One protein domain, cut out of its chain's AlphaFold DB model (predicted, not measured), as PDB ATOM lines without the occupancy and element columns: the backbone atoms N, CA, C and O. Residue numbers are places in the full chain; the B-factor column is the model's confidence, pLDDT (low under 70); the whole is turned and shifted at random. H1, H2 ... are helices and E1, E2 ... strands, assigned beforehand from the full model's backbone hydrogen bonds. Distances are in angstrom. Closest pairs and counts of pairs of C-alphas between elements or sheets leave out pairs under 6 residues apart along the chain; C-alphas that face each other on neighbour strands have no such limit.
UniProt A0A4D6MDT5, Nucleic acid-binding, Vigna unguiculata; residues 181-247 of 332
ATOM      1  N   MET A 181     326.115 433.605 274.825       47.94
ATOM      2  CA  MET A 181     326.028 432.547 275.843       47.94
ATOM      3  C   MET A 181     324.649 431.886 275.887       47.94
ATOM      4  O   MET A 181     324.588 430.658 275.956       47.94
ATOM      5  N   GLN A 182     323.562 432.663 275.792       53.38
ATOM      6  CA  GLN A 182     322.219 432.090 275.673       53.38
ATOM      7  C   GLN A 182     322.059 431.318 274.363       53.38
ATOM      8  O   GLN A 182     321.551 430.202 274.387       53.38
ATOM      9  N   ASN A 183     322.586 431.831 273.246       59.28
ATOM     10  CA  ASN A 183     322.567 431.113 271.971       59.28
ATOM     11  C   ASN A 183     323.342 429.791 272.033       59.28
ATOM     12  O   ASN A 183     322.892 428.811 271.454       59.28
ATOM     13  N   ASN A 184     324.474 429.722 272.741       63.97
ATOM     14  CA  ASN A 184     325.215 428.467 272.907       63.97
ATOM     15  C   ASN A 184     324.483 427.467 273.819       63.97
ATOM     16  O   ASN A 184     324.467 426.279 273.510       63.97
ATOM     17  N   GLN A 185     323.860 427.926 274.912       70.19
ATOM     18  CA  GLN A 185     323.049 427.068 275.786       70.19
ATOM     19  C   GLN A 185     321.797 426.550 275.067       70.19
ATOM     20  O   GLN A 185     321.542 425.347 275.102       70.19
ATOM     21  N   ASN A 186     321.087 427.415 274.332       78.00
ATOM     22  CA  ASN A 186     319.987 427.009 273.457       78.00
ATOM     23  C   ASN A 186     320.470 426.048 272.369       78.00
ATOM     24  O   ASN A 186     319.822 425.041 272.129       78.00
ATOM     25  N   ARG A 187     321.634 426.282 271.748       81.38
ATOM     26  CA  ARG A 187     322.165 425.379 270.714       81.38
ATOM     27  C   ARG A 187     322.471 423.985 271.265       81.38
ATOM     28  O   ARG A 187     322.153 423.000 270.612       81.38
ATOM     29  N   LEU A 188     323.044 423.884 272.468       81.75
ATOM     30  CA  LEU A 188     323.257 422.593 273.138       81.75
ATOM     31  C   LEU A 188     321.938 421.897 273.490       81.75
ATOM     32  O   LEU A 188     321.841 420.682 273.336       81.75
ATOM     33  N   HIS A 189     320.928 422.654 273.919       84.06
ATOM     34  CA  HIS A 189     319.592 422.121 274.160       84.06
ATOM     35  C   HIS A 189     318.947 421.592 272.869       84.06
ATOM     36  O   HIS A 189     318.482 420.457 272.844       84.06
ATOM     37  N   LEU A 190     319.018 422.343 271.765       82.19
ATOM     38  CA  LEU A 190     318.512 421.910 270.456       82.19
ATOM     39  C   LEU A 190     319.227 420.652 269.947       82.19
ATOM     40  O   LEU A 190     318.581 419.786 269.366       82.19
ATOM     41  N   TRP A 191     320.528 420.488 270.223       87.19
ATOM     42  CA  TRP A 191     321.224 419.226 269.947       87.19
ATOM     43  C   TRP A 191     320.628 418.055 270.737       87.19
ATOM     44  O   TRP A 191     320.420 416.986 270.172       87.19
ATOM     45  N   GLN A 192     320.314 418.239 272.022       85.12
ATOM     46  CA  GLN A 192     319.677 417.192 272.833       85.12
ATOM     47  C   GLN A 192     318.278 416.834 272.314       85.12
ATOM     48  O   GLN A 192     317.946 415.652 272.228       85.12
ATOM     49  N   VAL A 193     317.486 417.836 271.926       84.06
ATOM     50  CA  VAL A 193     316.153 417.638 271.334       84.06
ATOM     51  C   VAL A 193     316.264 416.897 269.996       84.06
ATOM     52  O   VAL A 193     315.584 415.892 269.798       84.06
ATOM     53  N   PHE A 194     317.189 417.309 269.124       86.44
ATOM     54  CA  PHE A 194     317.458 416.648 267.845       86.44
ATOM     55  C   PHE A 194     317.792 415.161 268.012       86.44
ATOM     56  O   PHE A 194     317.191 414.319 267.352       86.44
ATOM     57  N   PHE A 195     318.719 414.813 268.911       83.69
ATOM     58  CA  PHE A 195     319.105 413.411 269.113       83.69
ATOM     59  C   PHE A 195     318.050 412.580 269.848       83.69
ATOM     60  O   PHE A 195     318.088 411.355 269.748       83.69
ATOM     61  N   SER A 196     317.112 413.217 270.556       81.50
ATOM     62  CA  SER A 196     315.981 412.517 271.170       81.50
ATOM     63  C   SER A 196     315.030 411.984 270.097       81.50
ATOM     64  O   SER A 196     314.674 410.813 270.150       81.50
ATOM     65  N   ASN A 197     314.710 412.803 269.084       81.12
ATOM     66  CA  ASN A 197     313.847 412.431 267.958       81.12
ATOM     67  C   ASN A 197     314.371 412.989 266.613       81.12
ATOM     68  O   ASN A 197     313.838 413.975 266.098       81.12
ATOM     69  N   PRO A 198     315.353 412.340 265.957       83.81
ATOM     70  CA  PRO A 198     315.931 412.857 264.709       83.81
ATOM     71  C   PRO A 198     314.925 412.972 263.552       83.81
ATOM     72  O   PRO A 198     315.081 413.802 262.660       83.81
ATOM     73  N   ASN A 199     313.865 412.158 263.572       80.69
ATOM     74  CA  ASN A 199     312.844 412.111 262.522       80.69
ATOM     75  C   ASN A 199     311.936 413.352 262.493       80.69
ATOM     76  O   ASN A 199     311.277 413.598 261.481       80.69
ATOM     77  N   GLU A 200     311.886 414.129 263.576       83.88
ATOM     78  CA  GLU A 200     311.095 415.365 263.679       83.88
ATOM     79  C   GLU A 200     311.820 416.571 263.060       83.88
ATOM     80  O   GLU A 200     311.261 417.660 262.931       83.88
ATOM     81  N   TRP A 201     313.051 416.365 262.587       86.50
ATOM     82  CA  TRP A 201     313.894 417.397 262.008       86.50
ATOM     83  C   TRP A 201     314.097 417.175 260.509       86.50
ATOM     84  O   TRP A 201     314.386 416.077 260.037       86.50
ATOM     85  N   TRP A 202     313.950 418.244 259.731       81.06
ATOM     86  CA  TRP A 202     314.384 418.299 258.342       81.06
ATOM     87  C   TRP A 202     315.894 418.487 258.287       81.06
ATOM     88  O   TRP A 202     316.393 419.542 258.678       81.06
ATOM     89  N   ASP A 203     316.605 417.500 257.749       85.19
ATOM     90  CA  ASP A 203     318.022 417.625 257.408       85.19
ATOM     91  C   ASP A 203     318.184 418.371 256.079       85.19
ATOM     92  O   ASP A 203     317.760 417.913 255.013       85.19
ATOM     93  N   GLN A 204     318.789 419.552 256.151       82.25
ATOM     94  CA  GLN A 204     318.993 420.452 255.022       82.25
ATOM     95  C   GLN A 204     320.465 420.555 254.612       82.25
ATOM     96  O   GLN A 204     320.773 421.259 253.648       82.25
ATOM     97  N   ARG A 205     321.370 419.797 255.251       81.62
ATOM     98  CA  ARG A 205     322.824 419.857 255.008       81.62
ATOM     99  C   ARG A 205     323.195 419.689 253.532       81.62
ATOM    100  O   ARG A 205     324.094 420.365 253.046       81.62
ATOM    101  N   LYS A 206     322.479 418.824 252.802       74.81
ATOM    102  CA  LYS A 206     322.731 418.531 251.374       74.81
ATOM    103  C   LYS A 206     322.052 419.493 250.392       74.81
ATOM    104  O   LYS A 206     322.410 419.502 249.221       74.81
ATOM    105  N   ARG A 207     321.058 420.273 250.832       70.56
ATOM    106  CA  ARG A 207     320.260 421.178 249.970       70.56
ATOM    107  C   ARG A 207     320.573 422.656 250.220       70.56
ATOM    108  O   ARG A 207     319.885 423.535 249.706       70.56
ATOM    109  N   LYS A 208     321.596 422.919 251.028       75.75
ATOM    110  CA  LYS A 208     322.015 424.247 251.451       75.75
ATOM    111  C   LYS A 208     322.743 424.963 250.314       75.75
ATOM    112  O   LYS A 208     323.844 424.580 249.937       75.75
ATOM    113  N   LEU A 209     322.120 426.017 249.789       71.00
ATOM    114  CA  LEU A 209     322.698 426.891 248.761       71.00
ATOM    115  C   LEU A 209     323.507 428.037 249.384       71.00
ATOM    116  O   LEU A 209     324.401 428.577 248.744       71.00
ATOM    117  N   ASN A 210     323.209 428.394 250.641       71.81
ATOM    118  CA  ASN A 210     323.844 429.506 251.346       71.81
ATOM    119  C   ASN A 210     324.311 429.099 252.753       71.81
ATOM    120  O   ASN A 210     323.527 428.513 253.499       71.81
ATOM    121  N   PRO A 211     325.510 429.513 253.210       71.31
ATOM    122  CA  PRO A 211     326.022 429.178 254.544       71.31
ATOM    123  C   PRO A 211     325.146 429.705 255.695       71.31
ATOM    124  O   PRO A 211     325.181 429.155 256.792       71.31
ATOM    125  N   LYS A 212     324.320 430.730 255.434       72.25
ATOM    126  CA  LYS A 212     323.355 431.295 256.392       72.25
ATOM    127  C   LYS A 212     322.103 430.434 256.597       72.25
ATOM    128  O   LYS A 212     321.404 430.637 257.584       72.25
ATOM    129  N   GLN A 213     321.802 429.488 255.706       76.75
ATOM    130  CA  GLN A 213     320.655 428.590 255.885       76.75
ATOM    131  C   GLN A 213     320.922 427.584 257.014       76.75
ATOM    132  O   GLN A 213     322.076 427.183 257.194       76.75
ATOM    133  N   PRO A 214     319.897 427.203 257.792       83.31
ATOM    134  CA  PRO A 214     320.043 426.213 258.853       83.31
ATOM    135  C   PRO A 214     320.401 424.842 258.285       83.31
ATOM    136  O   PRO A 214     320.041 424.512 257.157       83.31
ATOM    137  N   ASP A 215     321.136 424.058 259.067       84.06
ATOM    138  CA  ASP A 215     321.505 422.690 258.696       84.06
ATOM    139  C   ASP A 215     320.394 421.707 259.074       84.06
ATOM    140  O   ASP A 215     320.135 420.762 258.330       84.06
ATOM    141  N   PHE A 216     319.679 421.979 260.170       87.56
ATOM    142  CA  PHE A 216     318.472 421.260 260.560       87.56
ATOM    143  C   PHE A 216     317.347 422.226 260.914       87.56
ATOM    144  O   PHE A 216     317.582 423.286 261.497       87.56
ATOM    145  N   LYS A 217     316.112 421.844 260.586       86.12
ATOM    146  CA  LYS A 217     314.910 422.595 260.955       86.12
ATOM    147  C   LYS A 217     313.840 421.663 261.507       86.12
ATOM    148  O   LYS A 217     313.449 420.723 260.822       86.12
ATOM    149  N   HIS A 218     313.337 421.929 262.704       85.88
ATOM    150  CA  HIS A 218     312.238 421.168 263.282       85.88
ATOM    151  C   HIS A 218     310.966 421.336 262.438       85.88
ATOM    152  O   HIS A 218     310.648 422.443 261.991       85.88
ATOM    153  N   LYS A 219     310.240 420.237 262.211       83.75
ATOM    154  CA  LYS A 219     309.022 420.185 261.388       83.75
ATOM    155  C   LYS A 219     307.912 421.088 261.925       83.75
ATOM    156  O   LYS A 219     307.428 421.931 261.176       83.75
ATOM    157  N   ASP A 220     307.590 420.952 263.211       73.25
ATOM    158  CA  ASP A 220     306.426 421.621 263.815       73.25
ATOM    159  C   ASP A 220     306.755 422.945 264.521       73.25
ATOM    160  O   ASP A 220     306.090 423.950 264.291       73.25
ATOM    161  N   THR A 221     307.804 422.983 265.350       75.31
ATOM    162  CA  THR A 221     308.180 424.192 266.114       75.31
ATOM    163  C   THR A 221     308.891 425.247 265.263       75.31
ATOM    164  O   THR A 221     308.979 426.409 265.652       75.31
ATOM    165  N   GLY A 222     309.420 424.858 264.098       79.94
ATOM    166  CA  GLY A 222     310.205 425.738 263.234       79.94
ATOM    167  C   GLY A 222     311.582 426.110 263.793       79.94
ATOM    168  O   GLY A 222     312.249 426.962 263.204       79.94
ATOM    169  N   GLU A 223     312.017 425.479 264.888       83.94
ATOM    170  CA  GLU A 223     313.349 425.659 265.466       83.94
ATOM    171  C   GLU A 223     314.444 425.282 264.468       83.94
ATOM    172  O   GLU A 223     314.288 424.388 263.637       83.94
ATOM    173  N   VAL A 224     315.570 425.988 264.532       87.50
ATOM    174  CA  VAL A 224     316.632 425.923 263.527       87.50
ATOM    175  C   VAL A 224     317.981 425.685 264.184       87.50
ATOM    176  O   VAL A 224     318.303 426.280 265.212       87.50
ATOM    177  N   LEU A 225     318.783 424.818 263.574       87.12
ATOM    178  CA  LEU A 225     320.058 424.369 264.111       87.12
ATOM    179  C   LEU A 225     321.133 424.428 263.027       87.12
ATOM    180  O   LEU A 225     320.957 423.914 261.924       87.12
ATOM    181  N   TRP A 226     322.254 425.065 263.356       87.56
ATOM    182  CA  TRP A 226     323.434 425.150 262.497       87.56
ATOM    183  C   TRP A 226     324.565 424.329 263.096       87.56
ATOM    184  O   TRP A 226     324.831 424.411 264.298       87.56
ATOM    185  N   LEU A 227     325.266 423.600 262.237       84.12
ATOM    186  CA  LEU A 227     326.535 422.979 262.555       84.12
ATOM    187  C   LEU A 227     327.606 424.049 262.719       84.12
ATOM    188  O   LEU A 227     327.782 424.935 261.882       84.12
ATOM    189  N   SER A 228     328.358 423.934 263.803       79.88
ATOM    190  CA  SER A 228     329.463 424.815 264.126       79.88
ATOM    191  C   SER A 228     330.783 424.051 264.218       79.88
ATOM    192  O   SER A 228     330.858 422.848 264.492       79.88
ATOM    193  N   THR A 229     331.882 424.774 264.021       74.06
ATOM    194  CA  THR A 229     333.229 424.288 264.345       74.06
ATOM    195  C   THR A 229     333.461 424.156 265.846       74.06
ATOM    196  O   THR A 229     334.318 423.379 266.252       74.06
ATOM    197  N   TYR A 230     332.660 424.852 266.657       74.88
ATOM    198  CA  TYR A 230     332.754 424.880 268.117       74.88
ATOM    199  C   TYR A 230     331.810 423.892 268.819       74.88
ATOM    200  O   TYR A 230     331.670 423.950 270.041       74.88
ATOM    201  N   ASP A 231     331.113 423.026 268.078       79.44
ATOM    202  CA  ASP A 231     330.217 422.048 268.697       79.44
ATOM    203  C   ASP A 231     331.014 420.938 269.404       79.44
ATOM    204  O   ASP A 231     332.079 420.538 268.919       79.44
ATOM    205  N   PRO A 232     330.519 420.414 270.545       79.56
ATOM    206  CA  PRO A 232     331.203 419.356 271.272       79.56
ATOM    207  C   PRO A 232     331.516 418.145 270.379       79.56
ATOM    208  O   PRO A 232     330.664 417.743 269.581       79.56
ATOM    209  N   PRO A 233     332.677 417.483 270.549       78.06
ATOM    210  CA  PRO A 233     333.075 416.359 269.698       78.06
ATOM    211  C   PRO A 233     332.042 415.226 269.620       78.06
ATOM    212  O   PRO A 233     331.948 414.551 268.597       78.06
ATOM    213  N   TRP A 234     331.240 415.035 270.676       81.44
ATOM    214  CA  TRP A 234     330.184 414.024 270.705       81.44
ATOM    215  C   TRP A 234     329.082 414.286 269.669       81.44
ATOM    216  O   TRP A 234     328.597 413.329 269.077       81.44
ATOM    217  N   VAL A 235     328.740 415.547 269.375       85.00
ATOM    218  CA  VAL A 235     327.704 415.903 268.386       85.00
ATOM    219  C   VAL A 235     328.090 415.379 267.006       85.00
ATOM    220  O   VAL A 235     327.299 414.727 266.330       85.00
ATOM    221  N   ARG A 236     329.346 415.603 266.604       82.25
ATOM    222  CA  ARG A 236     329.866 415.149 265.307       82.25
ATOM    223  C   ARG A 236     329.901 413.628 265.203       82.25
ATOM    224  O   ARG A 236     329.490 413.096 264.177       82.25
ATOM    225  N   ARG A 237     330.338 412.933 266.261       81.94
ATOM    226  CA  ARG A 237     330.342 411.458 266.300       81.94
ATOM    227  C   ARG A 237     328.925 410.894 266.184       81.94
ATOM    228  O   ARG A 237     328.697 409.961 265.426       81.94
ATOM    229  N   GLN A 238     327.967 411.471 266.908       83.31
ATOM    230  CA  GLN A 238     326.575 411.016 266.880       83.31
ATOM    231  C   GLN A 238     325.914 411.270 265.518       83.31
ATOM    232  O   GLN A 238     325.215 410.398 265.013       83.31
ATOM    233  N   LEU A 239     326.194 412.408 264.875       86.31
ATOM    234  CA  LEU A 239     325.749 412.656 263.499       86.31
ATOM    235  C   LEU A 239     326.341 411.652 262.510       86.31
ATOM    236  O   LEU A 239     325.606 411.118 261.692       86.31
ATOM    237  N   GLN A 240     327.635 411.340 262.621       84.25
ATOM    238  CA  GLN A 240     328.268 410.316 261.782       84.25
ATOM    239  C   GLN A 240     327.603 408.943 261.951       84.25
ATOM    240  O   GLN A 240     327.379 408.244 260.963       84.25
ATOM    241  N   LEU A 241     327.250 408.564 263.185       83.25
ATOM    242  CA  LEU A 241     326.528 407.317 263.463       83.25
ATOM    243  C   LEU A 241     325.116 407.319 262.859       83.25
ATOM    244  O   LEU A 241     324.716 406.328 262.248       83.25
ATOM    245  N   LEU A 242     324.374 408.421 262.995       80.62
ATOM    246  CA  LEU A 242     323.050 408.568 262.384       80.62
ATOM    247  C   LEU A 242     323.118 408.493 260.856       80.62
ATOM    248  O   LEU A 242     322.360 407.740 260.249       80.62
ATOM    249  N   ASP A 243     324.062 409.204 260.241       80.62
ATOM    250  CA  ASP A 243     324.250 409.223 258.789       80.62
ATOM    251  C   ASP A 243     324.607 407.833 258.250       80.62
ATOM    252  O   ASP A 243     324.101 407.415 257.208       80.62
ATOM    253  N   SER A 244     325.412 407.079 259.006       78.69
ATOM    254  CA  SER A 244     325.766 405.691 258.684       78.69
ATOM    255  C   SER A 244     324.556 404.756 258.749       78.69
ATOM    256  O   SER A 244     324.423 403.856 257.924       78.69
ATOM    257  N   LYS A 245     323.638 404.987 259.698       70.94
ATOM    258  CA  LYS A 245     322.404 404.205 259.846       70.94
ATOM    259  C   LYS A 245     321.378 404.512 258.750       70.94
ATOM    260  O   LYS A 245     320.637 403.620 258.365       70.94
ATOM    261  N   VAL A 246     321.340 405.745 258.246       64.38
ATOM    262  CA  VAL A 246     320.437 406.163 257.157       64.38
ATOM    263  C   VAL A 246     320.965 405.737 255.779       64.38
ATOM    264  O   VAL A 246     320.178 405.515 254.862       64.38
ATOM    265  N   ALA A 247     322.285 405.586 255.622       57.88
ATOM    266  CA  ALA A 247     322.904 405.091 254.389       57.88
ATOM    267  C   ALA A 247     322.769 403.565 254.192       57.88
ATOM    268  O   ALA A 247     322.911 403.083 253.068       57.88
TER     269      ALA A 247
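This is residues 181 to 247 of the 332 residues of the protein "Nucleic acid-binding" of Vigna unguiculata (UniProt A0A4D6MDT5). Two helices, H1 and H2, offset along the longest axis, run the same way over a small hairpin, E1 and E2, and its long loops. The printed part has 67 residues, with two named helices and two named strands in the order H1, E1, E2, H2; of the 37 residues in named elements helices hold 31 and strands 6, a mostly helix class, and the sheet E1 - E2 is antiparallel. The whole is compact, radius of gyration of the C-alphas 11.6 A, spanning 35 by 25 by 23 A.

H1, residues 181 to 196, begins at C-alpha (326.028, 432.547, 275.843) and is 22.9 A long. E1 is residues 201 to 203, 6.2 A; E2 is 216 to 218, 6.8 A. H2, residues 233 to 247, 21.6 A, ends at C-alpha (322.904, 405.091, 254.389).

H1 and H2 are close but not clearly touching, the C-alphas of Trp 191 and Val 235 being closest at 7.4 A, at a shallow tilt of 33 degrees, only just short of steep. In both, every O i to N i+4 pair is within hydrogen-bond range. H1 and E2 are near each other, with 7 pairs of C-alphas within 10 A. In the hairpin E1 and E2, N 202 and O 217 are 2.8 A apart, within hydrogen-bond range. E1 and H2 are apart.

The C-alphas farthest apart, Met 181 and Ala 247, are 35.0 A apart. The printed part has no cut. Links E1 to E2 and E2 to H2 are long. pLDDT is under 70 at residues 181 to 184 and 246 to 247.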